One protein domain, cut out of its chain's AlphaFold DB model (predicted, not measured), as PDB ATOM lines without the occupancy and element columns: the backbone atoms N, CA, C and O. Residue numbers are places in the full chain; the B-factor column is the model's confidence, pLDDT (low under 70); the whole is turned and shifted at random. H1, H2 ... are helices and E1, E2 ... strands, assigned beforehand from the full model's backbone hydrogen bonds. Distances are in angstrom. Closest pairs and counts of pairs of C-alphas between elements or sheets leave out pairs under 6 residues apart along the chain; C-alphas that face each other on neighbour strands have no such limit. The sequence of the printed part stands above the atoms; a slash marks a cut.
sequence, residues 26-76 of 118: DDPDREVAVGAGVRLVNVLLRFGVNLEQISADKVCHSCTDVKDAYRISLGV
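What this domain is: This is residues 26 to 76 of the 118 residues of an uncharacterized protein of Streptomyces sp. MMG1522 (UniProt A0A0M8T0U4). One long helix, H1, has a small two-stranded hairpin, E1 and E2, packed over part of its length, at residues 29 to 38. Past that, residues 43 to 48, of which 43 to 46 belong to H1, stick out; the chain then folds back to E1, and the long loop between E1 and E2 reaches toward the other end of the longest axis. The printed part has 51 residues with one named helix and two named strands, in the order H1, E1, E2; the sheet is E1 - E2, antiparallel, and the class is mixed, helices and strands. The whole is only just loose, close to compact, with a radius of gyration of the C-alphas of 12.2 A, and its outline is only just flat, spanning 38 by 25 by 14 A.

How they stand to each other: Start with H1, residues 28 to 46, and look along its backbone: 14 of its 15 O i to N i+4 pairs are within hydrogen-bond range. Go on to E1, residues 55 to 58, where the closest C-alphas of H1 and E1 are those of Val 34 and Ala 56, 6.2 A apart. Then find E2, residues 70 to 73; the closest C-alphas of H1 and E2 are those of Ala 33 and Tyr 70, 6.3 A apart. E1 and E2 form a hairpin of antiparallel neighbours, with 149 degrees between their directions. C-alphas 58 and 70 face each other at 4.5 A, and C-alphas 55 and 73 at 5.2 A. Look at N 55 and O 73, and at N 71 and O 57: each pair is within hydrogen-bond range at 2.9 A.

Where its parts are: Find C-alpha 28 at (29.093, 9.178, 16.594); from there H1 runs 27.8 A to C-alpha 46 at (13.965, -13.986, 13.695). E1 runs from Ser 55 to Lys 58, 9.7 A from first to last C-alpha. E2 runs from Tyr 70 to Ser 73, also 9.7 A, and ends with C-alpha 73 at (24.523, -4.753, 27.661).

The domain as a whole: The two C-alphas farthest apart are those of Gly 48 and Ser 62, at 38.0 A. The printed part runs from residue 26 to residue 76 without a cut, and its first and last C-alphas are 29.0 A apart. The link from H1 to E1 is short, with 8 residues, and the link from E1 to E2 is long, with 11. In the B-factor column of this predicted model, the mean pLDDT of the printed part is 88.5, and no printed residue is under 70.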
ATOM      1  N   ASP A  26      27.638  15.973  19.439       87.44
ATOM      2  CA  ASP A  26      27.520  14.826  18.542       87.44
ATOM      3  C   ASP A  26      28.421  13.690  19.038       87.44
ATOM      4  O   ASP A  26      29.625  13.853  19.252       87.44
ATOM      5  N   ASP A  27      27.816  12.520  19.240       88.25
ATOM      6  CA  ASP A  27      28.487  11.325  19.748       88.25
ATOM      7  C   ASP A  27      28.337  10.197  18.709       88.25
ATOM      8  O   ASP A  27      27.411   9.382  18.799       88.25
ATOM      9  N   PRO A  28      29.197  10.165  17.669       89.31
ATOM     10  CA  PRO A  28      29.093   9.178  16.594       89.31
ATOM     11  C   PRO A  28      29.324   7.747  17.100       89.31
ATOM     12  O   PRO A  28      28.727   6.801  16.584       89.31
ATOM     13  N   ASP A  29      30.132   7.574  18.148       90.06
ATOM     14  CA  ASP A  29      30.374   6.266  18.760       90.06
ATOM     15  C   ASP A  29      29.090   5.699  19.380       90.06
ATOM     16  O   ASP A  29      28.812   4.499  19.269       90.06
ATOM     17  N   ARG A  30      28.253   6.564  19.971       91.81
ATOM     18  CA  ARG A  30      26.918   6.181  20.445       91.81
ATOM     19  C   ARG A  30      26.044   5.664  19.308       91.81
ATOM     20  O   ARG A  30      25.364   4.653  19.482       91.81
ATOM     21  N   GLU A  31      26.025   6.349  18.168       92.12
ATOM     22  CA  GLU A  31      25.209   5.942  17.017       92.12
ATOM     23  C   GLU A  31      25.642   4.580  16.472       92.12
ATOM     24  O   GLU A  31      24.798   3.712  16.228       92.12
ATOM     25  N   VAL A  32      26.955   4.357  16.357       93.00
ATOM     26  CA  VAL A  32      27.527   3.068  15.946       93.00
ATOM     27  C   VAL A  32      27.122   1.957  16.916       93.00
ATOM     28  O   VAL A  32      26.654   0.900  16.480       93.00
ATOM     29  N   ALA A  33      27.239   2.197  18.226       93.44
ATOM     30  CA  ALA A  33      26.847   1.229  19.247       93.44
ATOM     31  C   ALA A  33      25.348   0.892  19.165       93.44
ATOM     32  O   ALA A  33      24.974  -0.282  19.095       93.44
ATOM     33  N   VAL A  34      24.481   1.906  19.095       93.06
ATOM     34  CA  VAL A  34      23.028   1.714  18.948       93.06
ATOM     35  C   VAL A  34      22.708   0.922  17.678       93.06
ATOM     36  O   VAL A  34      21.930  -0.031  17.733       93.06
ATOM     37  N   GLY A  35      23.339   1.252  16.549       93.44
ATOM     38  CA  GLY A  35      23.161   0.530  15.291       93.44
ATOM     39  C   GLY A  35      23.536  -0.952  15.391       93.44
ATOM     40  O   GLY A  35      22.808  -1.815  14.888       93.44
ATOM     41  N   ALA A  36      24.634  -1.272  16.083       92.94
ATOM     42  CA  ALA A  36      25.038  -2.651  16.348       92.94
ATOM     43  C   ALA A  36      24.020  -3.391  17.236       92.94
ATOM     44  O   ALA A  36      23.624  -4.513  16.907       92.94
ATOM     45  N   GLY A  37      23.540  -2.753  18.309       91.69
ATOM     46  CA  GLY A  37      22.517  -3.310  19.201       91.69
ATOM     47  C   GLY A  37      21.197  -3.606  18.481       91.69
ATOM     48  O   GLY A  37      20.666  -4.711  18.584       91.69
ATOM     49  N   VAL A  38      20.710  -2.664  17.664       92.69
ATOM     50  CA  VAL A  38      19.493  -2.842  16.849       92.69
ATOM     51  C   VAL A  38      19.645  -4.012  15.878       92.69
ATOM     52  O   VAL A  38      18.733  -4.829  15.736       92.69
ATOM     53  N   ARG A  39      20.803  -4.132  15.217       94.00
ATOM     54  CA  ARG A  39      21.076  -5.258  14.313       94.00
ATOM     55  C   ARG A  39      21.006  -6.594  15.053       94.00
ATOM     56  O   ARG A  39      20.401  -7.526  14.526       94.00
ATOM     57  N   LEU A  40      21.596  -6.687  16.246       91.44
ATOM     58  CA  LEU A  40      21.567  -7.902  17.060       91.44
ATOM     59  C   LEU A  40      20.132  -8.300  17.433       91.44
ATOM     60  O   LEU A  40      19.736  -9.436  17.176       91.44
ATOM     61  N   VAL A  41      19.342  -7.363  17.968       90.88
ATOM     62  CA  VAL A  41      17.939  -7.616  18.342       90.88
ATOM     63  C   VAL A  41      17.133  -8.101  17.146       90.88
ATOM     64  O   VAL A  41      16.451  -9.117  17.233       90.88
ATOM     65  N   ASN A  42      17.263  -7.435  15.996       92.62
ATOM     66  CA  ASN A  42      16.539  -7.829  14.791       92.62
ATOM     67  C   ASN A  42      16.893  -9.245  14.322       92.62
ATOM     68  O   ASN A  42      16.026  -9.951  13.815       92.62
ATOM     69  N   VAL A  43      18.147  -9.679  14.478       92.69
ATOM     70  CA  VAL A  43      18.539 -11.060  14.164       92.69
ATOM     71  C   VAL A  43      17.917 -12.034  15.161       92.69
ATOM     72  O   VAL A  43      17.317 -13.015  14.733       92.69
ATOM     73  N   LEU A  44      18.004 -11.758  16.463       90.06
ATOM     74  CA  LEU A  44      17.466 -12.627  17.514       90.06
ATOM     75  C   LEU A  44      15.943 -12.791  17.428       90.06
ATOM     76  O   LEU A  44      15.440 -13.908  17.554       90.06
ATOM     77  N   LEU A  45      15.222 -11.723  17.082       90.25
ATOM     78  CA  LEU A  45      13.775 -11.770  16.862       90.25
ATOM     79  C   LEU A  45      13.375 -12.754  15.754       90.25
ATOM     80  O   LEU A  45      12.310 -13.361  15.832       90.25
ATOM     81  N   ARG A  46      14.231 -12.983  14.745       90.88
ATOM     82  CA  ARG A  46      13.965 -13.986  13.695       90.88
ATOM     83  C   ARG A  46      13.990 -15.418  14.219       90.88
ATOM     84  O   ARG A  46      13.380 -16.288  13.609       90.88
ATOM     85  N   PHE A  47      14.676 -15.644  15.333       87.75
ATOM     86  CA  PHE A  47      14.687 -16.910  16.063       87.75
ATOM     87  C   PHE A  47      13.656 -16.916  17.203       87.75
ATOM     88  O   PHE A  47      13.635 -17.833  18.014       87.75
ATOM     89  N   GLY A  48      12.795 -15.894  17.274       85.00
ATOM     90  CA  GLY A  48      11.787 -15.716  18.316       85.00
ATOM     91  C   GLY A  48      12.360 -15.397  19.700       85.00
ATOM     92  O   GLY A  48      11.633 -15.509  20.682       85.00
ATOM     93  N   VAL A  49      13.630 -14.991  19.776       87.00
ATOM     94  CA  VAL A  49      14.282 -14.539  21.006       87.00
ATOM     95  C   VAL A  49      14.038 -13.042  21.186       87.00
ATOM     96  O   VAL A  49      14.440 -12.243  20.339       87.00
ATOM     97  N   ASN A  50      13.406 -12.660  22.297       84.88
ATOM     98  CA  ASN A  50      13.144 -11.264  22.645       84.88
ATOM     99  C   ASN A  50      14.080 -10.785  23.767       84.88
ATOM    100  O   ASN A  50      14.163 -11.416  24.819       84.88
ATOM    101  N   LEU A  51      14.764  -9.659  23.545       81.12
ATOM    102  CA  LEU A  51      15.618  -8.995  24.532       81.12
ATOM    103  C   LEU A  51      15.040  -7.618  24.853       81.12
ATOM    104  O   LEU A  51      15.282  -6.652  24.132       81.12
ATOM    105  N   GLU A  52      14.293  -7.522  25.947       76.56
ATOM    106  CA  GLU A  52      13.594  -6.282  26.314       76.56
ATOM    107  C   GLU A  52      14.507  -5.232  26.967       76.56
ATOM    108  O   GLU A  52      14.166  -4.054  27.007       76.56
ATOM    109  N   GLN A  53      15.676  -5.640  27.468       81.44
ATOM    110  CA  GLN A  53      16.540  -4.801  28.307       81.44
ATOM    111  C   GLN A  53      17.907  -4.491  27.679       81.44
ATOM    112  O   GLN A  53      18.878  -4.241  28.393       81.44
ATOM    113  N   ILE A  54      18.011  -4.506  26.348       86.69
ATOM    114  CA  ILE A  54      19.266  -4.131  25.690       86.69
ATOM    115  C   ILE A  54      19.569  -2.638  25.900       86.69
ATOM    116  O   ILE A  54      18.706  -1.781  25.705       86.69
ATOM    117  N   SER A  55      20.806  -2.311  26.269       89.38
ATOM    118  CA  SER A  55      21.274  -0.932  26.430       89.38
ATOM    119  C   SER A  55      22.628  -0.708  25.761       89.38
ATOM    120  O   SER A  55      23.420  -1.633  25.586       89.38
ATOM    121  N   ALA A  56      22.885   0.546  25.382       91.75
ATOM    122  CA  ALA A  56      24.195   1.023  24.958       91.75
ATOM    123  C   ALA A  56      24.722   1.991  26.024       91.75
ATOM    124  O   ALA A  56      24.271   3.136  26.107       91.75
ATOM    125  N   ASP A  57      25.654   1.522  26.851       92.38
ATOM    126  CA  ASP A  57      26.167   2.281  27.991       92.38
ATOM    127  C   ASP A  57      27.513   2.914  27.638       92.38
ATOM    128  O   ASP A  57      28.410   2.233  27.133       92.38
ATOM    129  N   LYS A  58      27.685   4.201  27.954       91.00
ATOM    130  CA  LYS A  58      28.985   4.867  27.830       91.00
ATOM    131  C   LYS A  58      29.962   4.282  28.847       91.00
ATOM    132  O   LYS A  58      29.623   4.102  30.019       91.00
ATOM    133  N   VAL A  59      31.181   3.997  28.410       91.25
ATOM    134  CA  VAL A  59      32.206   3.373  29.246       91.25
ATOM    135  C   VAL A  59      32.926   4.424  30.091       91.25
ATOM    136  O   VAL A  59      33.365   5.464  29.604       91.25
ATOM    137  N   CYS A  60      33.095   4.131  31.383       88.56
ATOM    138  CA  CYS A  60      34.011   4.878  32.240       88.56
ATOM    139  C   CYS A  60      35.441   4.348  32.043       88.56
ATOM    140  O   CYS A  60      35.836   3.373  32.682       88.56
ATOM    141  N   HIS A  61      36.250   5.016  31.220       85.44
ATOM    142  CA  HIS A  61      37.656   4.628  31.010       85.44
ATOM    143  C   HIS A  61      38.548   4.798  32.253       85.44
ATOM    144  O   HIS A  61      39.657   4.284  32.294       85.44
ATOM    145  N   SER A  62      38.086   5.512  33.286       85.56
ATOM    146  CA  SER A  62      38.779   5.579  34.584       85.56
ATOM    147  C   SER A  62      38.459   4.393  35.495       85.56
ATOM    148  O   SER A  62      39.185   4.143  36.451       85.56
ATOM    149  N   CYS A  63      37.353   3.701  35.229       84.69
ATOM    150  CA  CYS A  63      36.831   2.621  36.058       84.69
ATOM    151  C   CYS A  63      37.099   1.239  35.439       84.69
ATOM    152  O   CYS A  63      36.979   0.229  36.126       84.69
ATOM    153  N   THR A  64      37.387   1.186  34.134       79.38
ATOM    154  CA  THR A  64      37.512  -0.054  33.358       79.38
ATOM    155  C   THR A  64      38.588   0.080  32.285       79.38
ATOM    156  O   THR A  64      38.690   1.138  31.668       79.38
ATOM    157  N   ASP A  65      39.282  -1.017  31.976       84.00
ATOM    158  CA  ASP A  65      40.268  -1.096  30.882       84.00
ATOM    159  C   ASP A  65      39.630  -1.330  29.494       84.00
ATOM    160  O   ASP A  65      40.310  -1.673  28.523       84.00
ATOM    161  N   VAL A  66      38.308  -1.173  29.383       84.62
ATOM    162  CA  VAL A  66      37.591  -1.298  28.111       84.62
ATOM    163  C   VAL A  66      37.937  -0.100  27.228       84.62
ATOM    164  O   VAL A  66      37.779   1.056  27.632       84.62
ATOM    165  N   LYS A  67      38.431  -0.397  26.021       83.88
ATOM    166  CA  LYS A  67      38.898   0.607  25.055       83.88
ATOM    167  C   LYS A  67      37.762   1.285  24.295       83.88
ATOM    168  O   LYS A  67      37.922   2.430  23.891       83.88
ATOM    169  N   ASP A  68      36.648   0.589  24.099       87.12
ATOM    170  CA  ASP A  68      35.500   1.110  23.362       87.12
ATOM    171  C   ASP A  68      34.757   2.172  24.179       87.12
ATOM    172  O   ASP A  68      34.555   2.009  25.384       87.12
ATOM    173  N   ALA A  69      34.322   3.253  23.524       88.44
ATOM    174  CA  ALA A  69      33.592   4.350  24.167       88.44
ATOM    175  C   ALA A  69      32.208   3.920  24.688       88.44
ATOM    176  O   ALA A  69      31.684   4.503  25.641       88.44
ATOM    177  N   TYR A  70      31.633   2.879  24.083       93.50
ATOM    178  CA  TYR A  70      30.333   2.315  24.420       93.50
ATOM    179  C   TYR A  70      30.403   0.794  24.516       93.50
ATOM    180  O   TYR A  70      31.121   0.140  23.763       93.50
ATOM    181  N   ARG A  71      29.596   0.225  25.412       91.06
ATOM    182  CA  ARG A  71      29.351  -1.219  25.505       91.06
ATOM    183  C   ARG A  71      27.876  -1.518  25.283       91.06
ATOM    184  O   ARG A  71      27.020  -0.732  25.686       91.06
ATOM    185  N   ILE A  72      27.586  -2.678  24.700       90.75
ATOM    186  CA  ILE A  72      26.221  -3.200  24.612       90.75
ATOM    187  C   ILE A  72      25.985  -4.170  25.764       90.75
ATOM    188  O   ILE A  72      26.698  -5.164  25.898       90.75
ATOM    189  N   SER A  73      24.976  -3.883  26.577       88.69
ATOM    190  CA  SER A  73      24.523  -4.753  27.661       88.69
ATOM    191  C   SER A  73      23.203  -5.387  27.237       88.69
ATOM    192  O   SER A  73      22.300  -4.681  26.805       88.69
ATOM    193  N   LEU A  74      23.051  -6.708  27.360       83.00
ATOM    194  CA  LEU A  74      21.796  -7.406  27.015       83.00
ATOM    195  C   LEU A  74      20.748  -7.359  28.146       83.00
ATOM    196  O   LEU A  74      19.754  -8.080  28.105       83.00
ATOM    197  N   GLY A  75      20.982  -6.512  29.152       82.38
ATOM    198  CA  GLY A  75      20.155  -6.391  30.345       82.38
ATOM    199  C   GLY A  75      20.347  -7.526  31.347       82.38
ATOM    200  O   GLY A  75      21.348  -8.247  31.316       82.38
ATOM    201  N   VAL A  76      19.388  -7.658  32.262       82.25
ATOM    202  CA  VAL A  76      19.356  -8.737  33.253       82.25
ATOM    203  C   VAL A  76      18.326  -9.767  32.810       82.25
ATOM    204  O   VAL A  76      17.137  -9.469  32.736       82.25
TER     205      VAL A  76